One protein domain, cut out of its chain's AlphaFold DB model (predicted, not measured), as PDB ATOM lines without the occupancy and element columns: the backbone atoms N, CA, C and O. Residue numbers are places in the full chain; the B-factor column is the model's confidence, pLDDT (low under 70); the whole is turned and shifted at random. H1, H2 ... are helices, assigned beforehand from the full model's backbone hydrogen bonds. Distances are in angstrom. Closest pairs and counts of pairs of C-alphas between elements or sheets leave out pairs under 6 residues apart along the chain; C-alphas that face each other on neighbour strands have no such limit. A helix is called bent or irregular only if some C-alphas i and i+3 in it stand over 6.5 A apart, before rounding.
ATOM      1  N   ASP A 635      16.600  38.151  -4.895       98.19
ATOM      2  CA  ASP A 635      16.091  38.266  -3.527       98.19
ATOM      3  C   ASP A 635      17.011  39.169  -2.686       98.19
ATOM      4  O   ASP A 635      18.194  38.876  -2.487       98.19
ATOM      5  N   THR A 636      16.466  40.283  -2.198       98.12
ATOM      6  CA  THR A 636      17.156  41.246  -1.329       98.12
ATOM      7  C   THR A 636      17.061  40.901   0.155       98.12
ATOM      8  O   THR A 636      17.824  41.456   0.947       98.12
ATOM      9  N   GLY A 637      16.215  39.946   0.558       98.12
ATOM     10  CA  GLY A 637      16.052  39.539   1.957       98.12
ATOM     11  C   GLY A 637      17.369  39.162   2.663       98.12
ATOM     12  O   GLY A 637      17.587  39.590   3.799       98.12
ATOM     13  N   PRO A 638      18.312  38.436   2.023       98.38
ATOM     14  CA  PRO A 638      19.625  38.164   2.611       98.38
ATOM     15  C   PRO A 638      20.530  39.398   2.776       98.38
ATOM     16  O   PRO A 638      21.454  39.347   3.585       98.38
ATOM     17  N   LEU A 639      20.287  40.493   2.043       98.38
ATOM     18  CA  LEU A 639      20.965  41.782   2.248       98.38
ATOM     19  C   LEU A 639      20.342  42.541   3.428       98.38
ATOM     20  O   LEU A 639      21.060  43.026   4.300       98.38
ATOM     21  N   GLU A 640      19.009  42.583   3.492       97.94
ATOM     22  CA  GLU A 640      18.243  43.226   4.570       97.94
ATOM     23  C   GLU A 640      18.539  42.588   5.938       97.94
ATOM     24  O   GLU A 640      18.766  43.296   6.917       97.94
ATOM     25  N   MET A 641      18.675  41.255   5.999       97.69
ATOM     26  CA  MET A 641      19.115  40.537   7.208       97.69
ATOM     27  C   MET A 641      20.546  40.880   7.672       97.69
ATOM     28  O   MET A 641      20.904  40.555   8.807       97.69
ATOM     29  N   LEU A 642      21.382  41.486   6.818       97.81
ATOM     30  CA  LEU A 642      22.746  41.908   7.160       97.81
ATOM     31  C   LEU A 642      22.842  43.414   7.462       97.81
ATOM     32  O   LEU A 642      23.640  43.805   8.322       97.81
ATOM     33  N   ASP A 643      22.078  44.257   6.760       98.19
ATOM     34  CA  ASP A 643      22.044  45.708   6.979       98.19
ATOM     35  C   ASP A 643      20.740  46.375   6.480       98.19
ATOM     36  O   ASP A 643      20.718  47.059   5.457       98.19
ATOM     37  N   GLU A 644      19.653  46.201   7.237       97.94
ATOM     38  CA  GLU A 644      18.339  46.838   7.024       97.94
ATOM     39  C   GLU A 644      18.421  48.369   6.842       97.94
ATOM     40  O   GLU A 644      17.706  48.942   6.023       97.94
ATOM     41  N   GLU A 645      19.326  49.040   7.560       97.44
ATOM     42  CA  GLU A 645      19.507  50.500   7.526       97.44
ATOM     43  C   GLU A 645      20.162  50.964   6.212       97.44
ATOM     44  O   GLU A 645      19.708  51.928   5.588       97.44
ATOM     45  N   LEU A 646      21.195  50.248   5.747       97.75
ATOM     46  CA  LEU A 646      21.817  50.519   4.447       97.75
ATOM     47  C   LEU A 646      20.874  50.158   3.292       97.75
ATOM     48  O   LEU A 646      20.785  50.920   2.334       97.75
ATOM     49  N   MET A 647      20.133  49.048   3.387       98.25
ATOM     50  CA  MET A 647      19.133  48.682   2.376       98.25
ATOM     51  C   MET A 647      17.993  49.704   2.307       98.25
ATOM     52  O   MET A 647      17.618  50.116   1.214       98.25
ATOM     53  N   SER A 648      17.515  50.208   3.450       97.75
ATOM     54  CA  SER A 648      16.535  51.306   3.492       97.75
ATOM     55  C   SER A 648      17.066  52.584   2.832       97.75
ATOM     56  O   SER A 648      16.330  53.257   2.116       97.75
ATOM     57  N   SER A 649      18.354  52.890   3.024       97.31
ATOM     58  CA  SER A 649      19.022  54.030   2.379       97.31
ATOM     59  C   SER A 649      19.156  53.826   0.861       97.31
ATOM     60  O   SER A 649      18.888  54.741   0.088       97.31
ATOM     61  N   LEU A 650      19.486  52.606   0.419       97.25
ATOM     62  CA  LEU A 650      19.543  52.223  -0.998       97.25
ATOM     63  C   LEU A 650      18.167  52.257  -1.681       97.25
ATOM     64  O   LEU A 650      18.090  52.610  -2.852       97.25
ATOM     65  N   TYR A 651      17.083  51.923  -0.976       97.38
ATOM     66  CA  TYR A 651      15.717  52.021  -1.508       97.38
ATOM     67  C   TYR A 651      15.173  53.455  -1.556       97.38
ATOM     68  O   TYR A 651      14.211  53.709  -2.278       97.38
ATOM     69  N   ALA A 652      15.768  54.383  -0.801       96.81
ATOM     70  CA  ALA A 652      15.419  55.802  -0.823       96.81
ATOM     71  C   ALA A 652      16.185  56.609  -1.891       96.81
ATOM     72  O   ALA A 652      15.764  57.715  -2.219       96.81
ATOM     73  N   GLY A 653      17.295  56.080  -2.420       94.69
ATOM     74  CA  GLY A 653      18.096  56.735  -3.457       94.69
ATOM     75  C   GLY A 653      17.506  56.567  -4.861       94.69
ATOM     76  O   GLY A 653      17.262  55.445  -5.313       94.69
ATOM     77  N   ASP A 654      17.328  57.675  -5.582       93.44
ATOM     78  CA  ASP A 654      16.891  57.653  -6.980       93.44
ATOM     79  C   ASP A 654      17.859  56.832  -7.856       93.44
ATOM     80  O   ASP A 654      19.077  56.870  -7.698       93.44
ATOM     81  N   GLY A 655      17.312  56.026  -8.773       91.56
ATOM     82  CA  GLY A 655      18.089  55.152  -9.668       91.56
ATOM     83  C   GLY A 655      18.758  53.930  -9.011       91.56
ATOM     84  O   GLY A 655      19.123  52.986  -9.718       91.56
ATOM     85  N   MET A 656      18.862  53.867  -7.679       96.06
ATOM     86  CA  MET A 656      19.570  52.783  -6.980       96.06
ATOM     87  C   MET A 656      18.882  51.416  -7.081       96.06
ATOM     88  O   MET A 656      19.552  50.385  -6.993       96.06
ATOM     89  N   LEU A 657      17.577  51.374  -7.369       96.25
ATOM     90  CA  LEU A 657      16.886  50.130  -7.731       96.25
ATOM     91  C   LEU A 657      17.451  49.522  -9.026       96.25
ATOM     92  O   LEU A 657      17.748  48.332  -9.053       96.25
ATOM     93  N   CYS A 658      17.714  50.334 -10.054       96.69
ATOM     94  CA  CYS A 658      18.326  49.864 -11.301       96.69
ATOM     95  C   CYS A 658      19.802  49.471 -11.109       96.69
ATOM     96  O   CYS A 658      20.296  48.557 -11.767       96.69
ATOM     97  N   TRP A 659      20.509  50.082 -10.149       97.38
ATOM     98  CA  TRP A 659      21.824  49.586  -9.721       97.38
ATOM     99  C   TRP A 659      21.726  48.193  -9.074       97.38
ATOM    100  O   TRP A 659      22.543  47.315  -9.374       97.38
ATOM    101  N   LEU A 660      20.700  47.970  -8.240       98.00
ATOM    102  CA  LEU A 660      20.386  46.678  -7.619       98.00
ATOM    103  C   LEU A 660      19.822  45.635  -8.600       98.00
ATOM    104  O   LEU A 660      19.827  44.456  -8.255       98.00
ATOM    105  N   GLU A 661      19.394  45.983  -9.819       97.31
ATOM    106  CA  GLU A 661      18.997  45.001 -10.849       97.31
ATOM    107  C   GLU A 661      20.186  44.158 -11.351       97.31
ATOM    108  O   GLU A 661      20.009  42.999 -11.748       97.31
ATOM    109  N   SER A 662      21.419  44.667 -11.244       98.06
ATOM    110  CA  SER A 662      22.634  43.912 -11.574       98.06
ATOM    111  C   SER A 662      22.974  42.859 -10.512       98.06
ATOM    112  O   SER A 662      23.241  43.168  -9.348       98.06
ATOM    113  N   ALA A 663      23.054  41.592 -10.932       98.00
ATOM    114  CA  ALA A 663      23.464  40.485 -10.067       98.00
ATOM    115  C   ALA A 663      24.915  40.614  -9.554       98.00
ATOM    116  O   ALA A 663      25.209  40.138  -8.457       98.00
ATOM    117  N   GLU A 664      25.809  41.282 -10.299       98.00
ATOM    118  CA  GLU A 664      27.176  41.566  -9.830       98.00
ATOM    119  C   GLU A 664      27.156  42.581  -8.680       98.00
ATOM    120  O   GLU A 664      27.790  42.348  -7.652       98.00
ATOM    121  N   ASN A 665      26.365  43.654  -8.802       98.25
ATOM    122  CA  ASN A 665      26.226  44.674  -7.760       98.25
ATOM    123  C   ASN A 665      25.613  44.096  -6.473       98.25
ATOM    124  O   ASN A 665      26.161  44.302  -5.387       98.25
ATOM    125  N   ARG A 666      24.538  43.298  -6.587       98.19
ATOM    126  CA  ARG A 666      23.946  42.585  -5.437       98.19
ATOM    127  C   ARG A 666      24.940  41.624  -4.778       98.19
ATOM    128  O   ARG A 666      25.067  41.615  -3.554       98.19
ATOM    129  N   GLY A 667      25.671  40.838  -5.574       98.06
ATOM    130  CA  GLY A 667      26.684  39.904  -5.074       98.06
ATOM    131  C   GLY A 667      27.864  40.601  -4.387       98.06
ATOM    132  O   GLY A 667      28.349  40.123  -3.358       98.06
ATOM    133  N   LEU A 668      28.291  41.753  -4.910       98.19
ATOM    134  CA  LEU A 668      29.337  42.592  -4.327       98.19
ATOM    135  C   LEU A 668      28.891  43.204  -2.991       98.19
ATOM    136  O   LEU A 668      29.614  43.090  -2.001       98.19
ATOM    137  N   LEU A 669      27.681  43.772  -2.932       98.44
ATOM    138  CA  LEU A 669      27.106  44.310  -1.696       98.44
ATOM    139  C   LEU A 669      26.934  43.216  -0.627       98.44
ATOM    140  O   LEU A 669      27.306  43.429   0.527       98.44
ATOM    141  N   PHE A 670      26.459  42.023  -1.005       98.38
ATOM    142  CA  PHE A 670      26.368  40.886  -0.082       98.38
ATOM    143  C   PHE A 670      27.740  40.493   0.474       98.38
ATOM    144  O   PHE A 670      27.875  40.294   1.679       98.38
ATOM    145  N   ARG A 671      28.777  40.432  -0.373       97.88
ATOM    146  CA  ARG A 671      30.148  40.111   0.058       97.88
ATOM    147  C   ARG A 671      30.702  41.160   1.028       97.88
ATOM    148  O   ARG A 671      31.279  40.783   2.047       97.88
ATOM    149  N   TYR A 672      30.481  42.446   0.756       98.44
ATOM    150  CA  TYR A 672      30.856  43.543   1.653       98.44
ATOM    151  C   TYR A 672      30.165  43.425   3.024       98.44
ATOM    152  O   TYR A 672      30.824  43.467   4.066       98.44
ATOM    153  N   LEU A 673      28.846  43.208   3.038       98.19
ATOM    154  CA  LEU A 673      28.063  43.070   4.268       98.19
ATOM    155  C   LEU A 673      28.394  41.784   5.048       98.19
ATOM    156  O   LEU A 673      28.465  41.800   6.282       98.19
ATOM    157  N   GLU A 674      28.680  40.684   4.350       97.44
ATOM    158  CA  GLU A 674      29.151  39.438   4.952       97.44
ATOM    159  C   GLU A 674      30.526  39.623   5.623       97.44
ATOM    160  O   GLU A 674      30.719  39.177   6.762       97.44
ATOM    161  N   LEU A 675      31.467  40.323   4.974       97.62
ATOM    162  CA  LEU A 675      32.757  40.681   5.576       97.62
ATOM    163  C   LEU A 675      32.579  41.612   6.783       97.62
ATOM    164  O   LEU A 675      33.147  41.325   7.837       97.62
ATOM    165  N   ARG A 676      31.739  42.654   6.688       97.81
ATOM    166  CA  ARG A 676      31.395  43.549   7.812       97.81
ATOM    167  C   ARG A 676      30.890  42.770   9.028       97.81
ATOM    168  O   ARG A 676      31.355  43.008  10.146       97.81
ATOM    169  N   SER A 677      29.984  41.815   8.818       97.44
ATOM    170  CA  SER A 677      29.441  40.952   9.878       97.44
ATOM    171  C   SER A 677      30.519  40.047  10.499       97.44
ATOM    172  O   SER A 677      30.652  39.971  11.728       97.44
ATOM    173  N   ARG A 678      31.365  39.419   9.667       96.94
ATOM    174  CA  ARG A 678      32.501  38.588  10.112       96.94
ATOM    175  C   ARG A 678      33.531  39.406  10.910       96.94
ATOM    176  O   ARG A 678      33.902  38.993  12.008       96.94
ATOM    177  N   ALA A 679      33.931  40.575  10.409       96.75
ATOM    178  CA  ALA A 679      34.874  41.493  11.051       96.75
ATOM    179  C   ALA A 679      34.358  41.998  12.403       96.75
ATOM    180  O   ALA A 679      35.055  41.878  13.410       96.75
ATOM    181  N   THR A 680      33.114  42.483  12.442       96.69
ATOM    182  CA  THR A 680      32.435  42.937  13.667       96.69
ATOM    183  C   THR A 680      32.425  41.837  14.727       96.69
ATOM    184  O   THR A 680      32.780  42.065  15.882       96.69
ATOM    185  N   ARG A 681      32.108  40.596  14.334       96.50
ATOM    186  CA  ARG A 681      32.080  39.445  15.248       96.50
ATOM    187  C   ARG A 681      33.457  39.074  15.817       96.50
ATOM    188  O   ARG A 681      33.510  38.580  16.947       96.50
ATOM    189  N   TRP A 682      34.535  39.257  15.053       95.50
ATOM    190  CA  TRP A 682      35.900  38.907  15.466       95.50
ATOM    191  C   TRP A 682      36.598  40.031  16.239       95.50
ATOM    192  O   TRP A 682      37.154  39.766  17.302       95.50
ATOM    193  N   TYR A 683      36.532  41.269  15.744       95.12
ATOM    194  CA  TYR A 683      37.317  42.403  16.249       95.12
ATOM    195  C   TYR A 683      36.517  43.416  17.080       95.12
ATOM    196  O   TYR A 683      37.133  44.261  17.720       95.12
ATOM    197  N   ARG A 684      35.178  43.305  17.135       95.19
ATOM    198  CA  ARG A 684      34.280  44.153  17.950       95.19
ATOM    199  C   ARG A 684      34.393  45.646  17.608       95.19
ATOM    200  O   ARG A 684      34.509  45.992  16.434       95.19
ATOM    201  N   GLU A 685      34.329  46.511  18.620       95.69
ATOM    202  CA  GLU A 685      34.304  47.977  18.537       95.69
ATOM    203  C   GLU A 685      35.287  48.591  17.511       95.69
ATOM    204  O   GLU A 685      34.830  49.419  16.725       95.69
ATOM    205  N   PRO A 686      36.571  48.177  17.420       95.69
ATOM    206  CA  PRO A 686      37.478  48.534  16.320       95.69
ATOM    207  C   PRO A 686      36.878  48.415  14.906       95.69
ATOM    208  O   PRO A 686      36.900  49.372  14.130       95.69
ATOM    209  N   ALA A 687      36.292  47.261  14.573       96.19
ATOM    210  CA  ALA A 687      35.657  47.046  13.273       96.19
ATOM    211  C   ALA A 687      34.316  47.789  13.174       96.19
ATOM    212  O   ALA A 687      34.015  48.371  12.134       96.19
ATOM    213  N   GLU A 688      33.522  47.841  14.247       96.19
ATOM    214  CA  GLU A 688      32.260  48.596  14.247       96.19
ATOM    215  C   GLU A 688      32.479  50.091  13.991       96.19
ATOM    216  O   GLU A 688      31.733  50.693  13.221       96.19
ATOM    217  N   ALA A 689      33.514  50.692  14.584       95.56
ATOM    218  CA  ALA A 689      33.897  52.080  14.347       95.56
ATOM    219  C   ALA A 689      34.318  52.305  12.887       95.56
ATOM    220  O   ALA A 689      33.862  53.266  12.260       95.56
ATOM    221  N   TYR A 690      35.112  51.386  12.324       96.62
ATOM    222  CA  TYR A 690      35.509  51.408  10.917       96.62
ATOM    223  C   TYR A 690      34.294  51.363   9.977       96.62
ATOM    224  O   TYR A 690      34.082  52.279   9.178       96.62
ATOM    225  N   PHE A 691      33.425  50.356  10.122       97.44
ATOM    226  CA  PHE A 691      32.241  50.208   9.269       97.44
ATOM    227  C   PHE A 691      31.185  51.295   9.503       97.44
ATOM    228  O   PHE A 691      30.479  51.653   8.564       97.44
ATOM    229  N   ARG A 692      31.099  51.884  10.703       96.44
ATOM    230  CA  ARG A 692      30.258  53.067  10.972       96.44
ATOM    231  C   ARG A 692      30.777  54.307  10.240       96.44
ATOM    232  O   ARG A 692      29.972  55.079   9.726       96.44
ATOM    233  N   SER A 693      32.097  54.478  10.138       96.56
ATOM    234  CA  SER A 693      32.696  55.532   9.311       96.56
ATOM    235  C   SER A 693      32.453  55.284   7.819       96.56
ATOM    236  O   SER A 693      32.090  56.208   7.096       96.56
ATOM    237  N   LYS A 694      32.598  54.034   7.360       97.62
ATOM    238  CA  LYS A 694      32.358  53.659   5.958       97.62
ATOM    239  C   LYS A 694      30.885  53.733   5.553       97.62
ATOM    240  O   LYS A 694      30.616  54.111   4.422       97.62
ATOM    241  N   ARG A 695      29.934  53.464   6.461       97.69
ATOM    242  CA  ARG A 695      28.497  53.673   6.197       97.69
ATOM    243  C   ARG A 695      28.162  55.153   5.989       97.69
ATOM    244  O   ARG A 695      27.401  55.451   5.085       97.69
ATOM    245  N   ARG A 696      28.760  56.081   6.751       97.56
ATOM    246  CA  ARG A 696      28.583  57.526   6.488       97.56
ATOM    247  C   ARG A 696      29.026  57.877   5.073       97.56
ATOM    248  O   ARG A 696      28.216  58.364   4.309       97.56
ATOM    249  N   HIS A 697      30.242  57.481   4.698       97.94
ATOM    250  CA  HIS A 697      30.762  57.733   3.354       97.94
ATOM    251  C   HIS A 697      29.922  57.087   2.237       97.94
ATOM    252  O   HIS A 697      29.754  57.685   1.181       97.94
ATOM    253  N   LEU A 698      29.347  55.903   2.478       97.81
ATOM    254  CA  LEU A 698      28.357  55.301   1.581       97.81
ATOM    255  C   LEU A 698      27.104  56.174   1.445       97.81
ATOM    256  O   LEU A 698      26.669  56.413   0.327       97.81
ATOM    257  N   ASN A 699      26.548  56.687   2.543       97.31
ATOM    258  CA  ASN A 699      25.398  57.590   2.494       97.31
ATOM    259  C   ASN A 699      25.751  58.909   1.773       97.31
ATOM    260  O   ASN A 699      25.016  59.310   0.876       97.31
ATOM    261  N   ASP A 700      26.918  59.500   2.060       97.44
ATOM    262  CA  ASP A 700      27.447  60.696   1.379       97.44
ATOM    263  C   ASP A 700      27.603  60.484  -0.149       97.44
ATOM    264  O   ASP A 700      27.617  61.443  -0.922       97.44
ATOM    265  N   MET A 701      27.754  59.231  -0.599       97.50
ATOM    266  CA  MET A 701      27.764  58.842  -2.015       97.50
ATOM    267  C   MET A 701      26.364  58.574  -2.580       97.50
ATOM    268  O   MET A 701      26.143  58.841  -3.757       97.50
ATOM    269  N   LEU A 702      25.429  58.054  -1.777       97.12
ATOM    270  CA  LEU A 702      24.039  57.795  -2.184       97.12
ATOM    271  C   LEU A 702      23.213  59.079  -2.355       97.12
ATOM    272  O   LEU A 702      22.223  59.064  -3.080       97.12
ATOM    273  N   GLU A 703      23.628  60.189  -1.740       96.62
ATOM    274  CA  GLU A 703      23.042  61.523  -1.960       96.62
ATOM    275  C   GLU A 703      23.465  62.172  -3.299       96.62
ATOM    276  O   GLU A 703      22.961  63.240  -3.656       96.62
ATOM    277  N   GLN A 704      24.383  61.561  -4.058       97.00
ATOM    278  CA  GLN A 704      24.890  62.098  -5.329       97.00
ATOM    279  C   GLN A 704      24.102  61.528  -6.523       97.00
ATOM    280  O   GLN A 704      23.788  60.339  -6.527       97.00
ATOM    281  N   PRO A 705      23.825  62.314  -7.586       95.25
ATOM    282  CA  PRO A 705      23.053  61.832  -8.739       95.25
ATOM    283  C   PRO A 705      23.730  60.654  -9.461       95.25
ATOM    284  O   PRO A 705      23.051  59.778  -9.992       95.25
ATOM    285  N   ASP A 706      25.063  60.590  -9.419       96.38
ATOM    286  CA  ASP A 706      25.874  59.530 -10.023       96.38
ATOM    287  C   ASP A 706      26.190  58.371  -9.051       96.38
ATOM    288  O   ASP A 706      27.096  57.570  -9.308       96.38
ATOM    289  N   ALA A 707      25.453  58.248  -7.936       96.75
ATOM    290  CA  ALA A 707      25.658  57.238  -6.887       96.75
ATOM    291  C   ALA A 707      25.893  55.820  -7.438       96.75
ATOM    292  O   ALA A 707      26.823  55.128  -7.023       96.75
ATOM    293  N   ALA A 708      25.092  55.407  -8.425       95.81
ATOM    294  CA  ALA A 708      25.186  54.101  -9.075       95.81
ATOM    295  C   ALA A 708      26.546  53.846  -9.765       95.81
ATOM    296  O   ALA A 708      27.014  52.706  -9.810       95.81
ATOM    297  N   ILE A 709      27.197  54.890 -10.287       96.38
ATOM    298  CA  ILE A 709      28.509  54.806 -10.947       96.38
ATOM    299  C   ILE A 709      29.626  54.742  -9.897       96.38
ATOM    300  O   ILE A 709      30.577  53.975 -10.050       96.38
ATOM    301  N   LEU A 710      29.496  55.512  -8.813       97.50
ATOM    302  CA  LEU A 710      30.502  55.615  -7.751       97.50
ATOM    303  C   LEU A 710      30.489  54.411  -6.789       97.50
ATOM    304  O   LEU A 710      31.535  54.016  -6.268       97.50
ATOM    305  N   LEU A 711      29.325  53.793  -6.565       97.75
ATOM    306  CA  LEU A 711      29.150  52.738  -5.562       97.75
ATOM    307  C   LEU A 711      29.862  51.423  -5.919       97.75
ATOM    308  O   LEU A 711      30.491  50.815  -5.052       97.75
ATOM    309  N   THR A 712      29.809  50.977  -7.178       97.69
ATOM    310  CA  THR A 712      30.455  49.722  -7.610       97.69
ATOM    311  C   THR A 712      31.986  49.720  -7.453       97.69
ATOM    312  O   THR A 712      32.497  48.742  -6.899       97.69
ATOM    313  N   PRO A 713      32.758  50.736  -7.900       98.25
ATOM    314  CA  PRO A 713      34.205  50.755  -7.685       98.25
ATOM    315  C   PRO A 713      34.563  50.893  -6.200       98.25
ATOM    316  O   PRO A 713      35.435  50.158  -5.735       98.25
ATOM    317  N   PHE A 714      33.847  51.731  -5.439       98.38
ATOM    318  CA  PHE A 714      34.062  51.865  -3.995       98.38
ATOM    319  C   PHE A 714      33.859  50.536  -3.256       98.38
ATOM    320  O   PHE A 714      34.755  50.088  -2.543       98.38
ATOM    321  N   LEU A 715      32.713  49.869  -3.451       98.31
ATOM    322  CA  LEU A 715      32.442  48.587  -2.796       98.31
ATOM    323  C   LEU A 715      33.452  47.512  -3.209       98.31
ATOM    324  O   LEU A 715      33.736  46.631  -2.400       98.31
ATOM    325  N   ARG A 716      34.009  47.573  -4.427       98.25
ATOM    326  CA  ARG A 716      35.047  46.641  -4.894       98.25
ATOM    327  C   ARG A 716      36.367  46.860  -4.160       98.25
ATOM    328  O   ARG A 716      36.829  45.927  -3.506       98.25
ATOM    329  N   GLU A 717      36.916  48.077  -4.196       98.12
ATOM    330  CA  GLU A 717      38.157  48.418  -3.480       98.12
ATOM    331  C   GLU A 717      38.016  48.128  -1.979       98.12
ATOM    332  O   GLU A 717      38.867  47.473  -1.381       98.12
ATOM    333  N   GLU A 718      36.911  48.562  -1.373       98.25
ATOM    334  CA  GLU A 718      36.679  48.424   0.060       98.25
ATOM    335  C   GLU A 718      36.506  46.954   0.484       98.25
ATOM    336  O   GLU A 718      37.047  46.544   1.511       98.25
ATOM    337  N   THR A 719      35.820  46.136  -0.323       98.19
ATOM    338  CA  THR A 719      35.703  44.683  -0.101       98.19
ATOM    339  C   THR A 719      37.061  43.996  -0.196       98.19
ATOM    340  O   THR A 719      37.413  43.228   0.696       98.19
ATOM    341  N   GLU A 720      37.835  44.276  -1.247       97.81
ATOM    342  CA  GLU A 720      39.158  43.673  -1.463       97.81
ATOM    343  C   GLU A 720      40.148  44.083  -0.362       97.81
ATOM    344  O   GLU A 720      40.898  43.246   0.142       97.81
ATOM    345  N   LYS A 721      40.093  45.341   0.088       97.62
ATOM    346  CA  LYS A 721      40.899  45.883   1.190       97.62
ATOM    347  C   LYS A 721      40.559  45.253   2.541       97.62
ATOM    348  O   LYS A 721      41.464  44.828   3.258       97.62
ATOM    349  N   VAL A 722      39.268  45.163   2.878       97.56
ATOM    350  CA  VAL A 722      38.792  44.484   4.094       97.56
ATOM    351  C   VAL A 722      39.186  43.009   4.073       97.56
ATOM    352  O   VAL A 722      39.679  42.497   5.075       97.56
ATOM    353  N   GLU A 723      39.012  42.325   2.942       97.00
ATOM    354  CA  GLU A 723      39.355  40.910   2.799       97.00
ATOM    355  C   GLU A 723      40.867  40.668   2.939       97.00
ATOM    356  O   GLU A 723      41.279  39.804   3.717       97.00
ATOM    357  N   ALA A 724      41.696  41.467   2.259       96.94
ATOM    358  CA  ALA A 724      43.152  41.373   2.334       96.94
ATOM    359  C   ALA A 724      43.678  41.584   3.764       96.94
ATOM    360  O   ALA A 724      44.516  40.812   4.224       96.94
ATOM    361  N   GLU A 725      43.157  42.576   4.490       95.88
ATOM    362  CA  GLU A 725      43.548  42.851   5.879       95.88
ATOM    363  C   GLU A 725      43.022  41.788   6.858       95.88
ATOM    364  O   GLU A 725      43.774  41.334   7.722       95.88
ATOM    365  N   MET A 726      41.775  41.319   6.705       95.12
ATOM    366  CA  MET A 726      41.194  40.266   7.556       95.12
ATOM    367  C   MET A 726      41.876  38.901   7.409       95.12
ATOM    368  O   MET A 726      41.913  38.139   8.377       95.12
ATOM    369  N   PHE A 727      42.371  38.572   6.214       93.75
ATOM    370  CA  PHE A 727      43.082  37.317   5.945       93.75
ATOM    371  C   PHE A 727      44.610  37.476   5.906       93.75
ATOM    372  O   PHE A 727      45.322  36.484   5.724       93.75
ATOM    373  N   SER A 728      45.127  38.686   6.141       93.00
ATOM    374  CA  SER A 728      46.544  38.898   6.430       93.00
ATOM    375  C   SER A 728      46.946  38.139   7.700       93.00
ATOM    376  O   SER A 728      46.169  37.999   8.647       93.00
ATOM    377  N   MET A 729      48.177  37.624   7.738       81.69
ATOM    378  CA  MET A 729      48.716  37.053   8.969       81.69
ATOM    379  C   MET A 729      49.190  38.209   9.860       81.69
ATOM    380  O   MET A 729      50.126  38.904   9.459       81.69
ATOM    381  N   PRO A 730      48.594  38.431  11.046       84.25
ATOM    382  CA  PRO A 730      48.955  39.571  11.873       84.25
ATOM    383  C   PRO A 730      50.417  39.521  12.326       84.25
ATOM    384  O   PRO A 730      50.950  38.472  12.701       84.25
ATOM    385  N   GLU A 731      51.052  40.691  12.346       82.81
ATOM    386  CA  GLU A 731      52.386  40.876  12.914       82.81
ATOM    387  C   GLU A 731      52.399  40.482  14.398       82.81
ATOM    388  O   GLU A 731      51.452  40.741  15.147       82.81
ATOM    389  N   LYS A 732      53.490  39.849  14.848       87.19
ATOM    390  CA  LYS A 732      53.595  39.271  16.197       87.19
ATOM    391  C   LYS A 732      53.305  40.317  17.282       87.19
ATOM    392  O   LYS A 732      54.116  41.204  17.518       87.19
ATOM    393  N   GLY A 733      52.176  40.154  17.974       82.25
ATOM    394  CA  GLY A 733      51.730  41.024  19.069       82.25
ATOM    395  C   GLY A 733      50.515  41.901  18.743       82.25
ATOM    396  O   GLY A 733      49.885  42.406  19.668       82.25
ATOM    397  N   ARG A 734      50.127  42.043  17.469       80.69
ATOM    398  CA  ARG A 734      48.908  42.763  17.062       80.69
ATOM    399  C   ARG A 734      47.766  41.768  16.842       80.69
ATOM    400  O   ARG A 734      47.848  40.920  15.968       80.69
ATOM    401  N   PHE A 735      46.690  41.859  17.623       88.50
ATOM    402  CA  PHE A 735      45.507  40.984  17.474       88.50
ATOM    403  C   PHE A 735      44.411  41.562  16.560       88.50
ATOM    404  O   PHE A 735      43.403  40.904  16.317       88.50
ATOM    405  N   VAL A 736      44.601  42.785  16.060       92.75
ATOM    406  CA  VAL A 736      43.648  43.530  15.227       92.75
ATOM    407  C   VAL A 736      44.380  43.985  13.953       92.75
ATOM    408  O   VAL A 736      45.479  44.529  14.088       92.75
ATOM    409  N   PRO A 737      43.822  43.763  12.743       94.38
ATOM    410  CA  PRO A 737      44.347  44.302  11.485       94.38
ATOM    411  C   PRO A 737      44.551  45.818  11.533       94.38
ATOM    412  O   PRO A 737      43.816  46.520  12.234       94.38
ATOM    413  N   GLN A 738      45.517  46.337  10.772       93.25
ATOM    414  CA  GLN A 738      45.842  47.769  10.807       93.25
ATOM    415  C   GLN A 738      44.665  48.615  10.300       93.25
ATOM    416  O   GLN A 738      44.429  49.702  10.820       93.25
ATOM    417  N   LEU A 739      43.858  48.063   9.387       94.88
ATOM    418  CA  LEU A 739      42.608  48.650   8.901       94.88
ATOM    419  C   LEU A 739      41.613  49.038  10.005       94.88
ATOM    420  O   LEU A 739      40.943  50.061   9.893       94.88
ATOM    421  N   PHE A 740      41.511  48.230  11.066       95.00
ATOM    422  CA  PHE A 740      40.580  48.462  12.176       95.00
ATOM    423  C   PHE A 740      41.256  49.123  13.385       95.00
ATOM    424  O   PHE A 740      40.591  49.381  14.388       95.00
ATOM    425  N   ALA A 741      42.564  49.399  13.329       91.56
ATOM    426  CA  ALA A 741      43.240  50.118  14.400       91.56
ATOM    427  C   ALA A 741      42.631  51.530  14.536       91.56
ATOM    428  O   ALA A 741      42.490  52.235  13.534       91.56
ATOM    429  N   PRO A 742      42.250  51.974  15.749       78.25
ATOM    430  CA  PRO A 742      41.598  53.264  15.917       78.25
ATOM    431  C   PRO A 742      42.547  54.394  15.506       78.25
ATOM    432  O   PRO A 742      43.609  54.580  16.104       78.25
ATOM    433  N   LEU A 743      42.123  55.192  14.519       64.94
ATOM    434  CA  LEU A 743      42.885  56.327  13.972       64.94
ATOM    435  C   LEU A 743      43.290  57.364  15.039       64.94
ATOM    436  O   LEU A 743      44.223  58.130  14.826       64.94
TER     437      LEU A 743
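This is residues 635 to 743 of the 755 residues of the protein "Hypothetical protein" of Alexandrium monilatum (UniProt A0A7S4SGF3). Three long helices, H3, H4 and H5, make an up-and-down bundle with their centres in a triangle; the kinked H1 packs over one side of it, on H3 and H4, and the short H2 packs at the end where H5 begins. From the other end of H5, residues 728 to 743 loop out past the bundle to Lys 732 and fold back. The printed part has 109 residues with five named helices, H1 to H5 in order, and no named strand: all helix. It is compact, with a radius of gyration of the C-alphas of 14.4 A, and elongated, spanning 47 by 26 by 21 A.

Find C-alpha 637 at (16.052, 39.539, 1.957); from there H1 runs to residue 652. It has a kink of 117 degrees near residue 644 and is irregular, with C-alphas 642 and 645 9.2 A apart. H2 is residues 656 to 661. Next look at C-alpha 663, at (23.464, 40.485, -10.067), where H3 begins; it runs 29.8 A to residue 683. H4, residues 685 to 702, is 25.1 A long. H5, residues 707 to 727, is 29.4 A long and ends at C-alpha 727, (43.082, 37.317, 5.945).

Begin with the bundle of H3, H4 and H5, up and down, each running against the one before. H3 and H4 form a helical hairpin at a shallow tilt of 27 degrees; their closest C-alphas, of Thr 680 and Ala 687, are 5.2 A apart. H4 and H5 form another at 16 degrees, closest at Met 701 and Ala 707, 5.5 A between C-alphas. H3 and H5 touch at a steep tilt of 40 degrees, the same way, with the C-alphas of Tyr 672 and Thr 719 closest at 5.3 A. Residues 638 to 643 of H1 touch H3, closest at Leu 639 and Phe 670, 6.0 A between C-alphas. Residues 646 to 650 of H1 touch H4, where the closest C-alphas, of Leu 650 and Leu 702, are 7.3 A apart. H1 and H5 are apart. H2 and H5 only just touch, with 3 pairs of C-alphas within 8 A, closest at Trp 659 and Ala 708, 5.7 A. Every O i to N i+4 pair is within hydrogen-bond range in H2, H3 and H4; in H1 it is 9 of 12, in H5 15 of 17.

The two C-alphas farthest apart, of Asp 654 and Lys 732, are 47.1 A from each other. The printed part has no cut, and the four links between helices are tight. Residue 743 is under pLDDT 70; the mean of the printed part is 95.6.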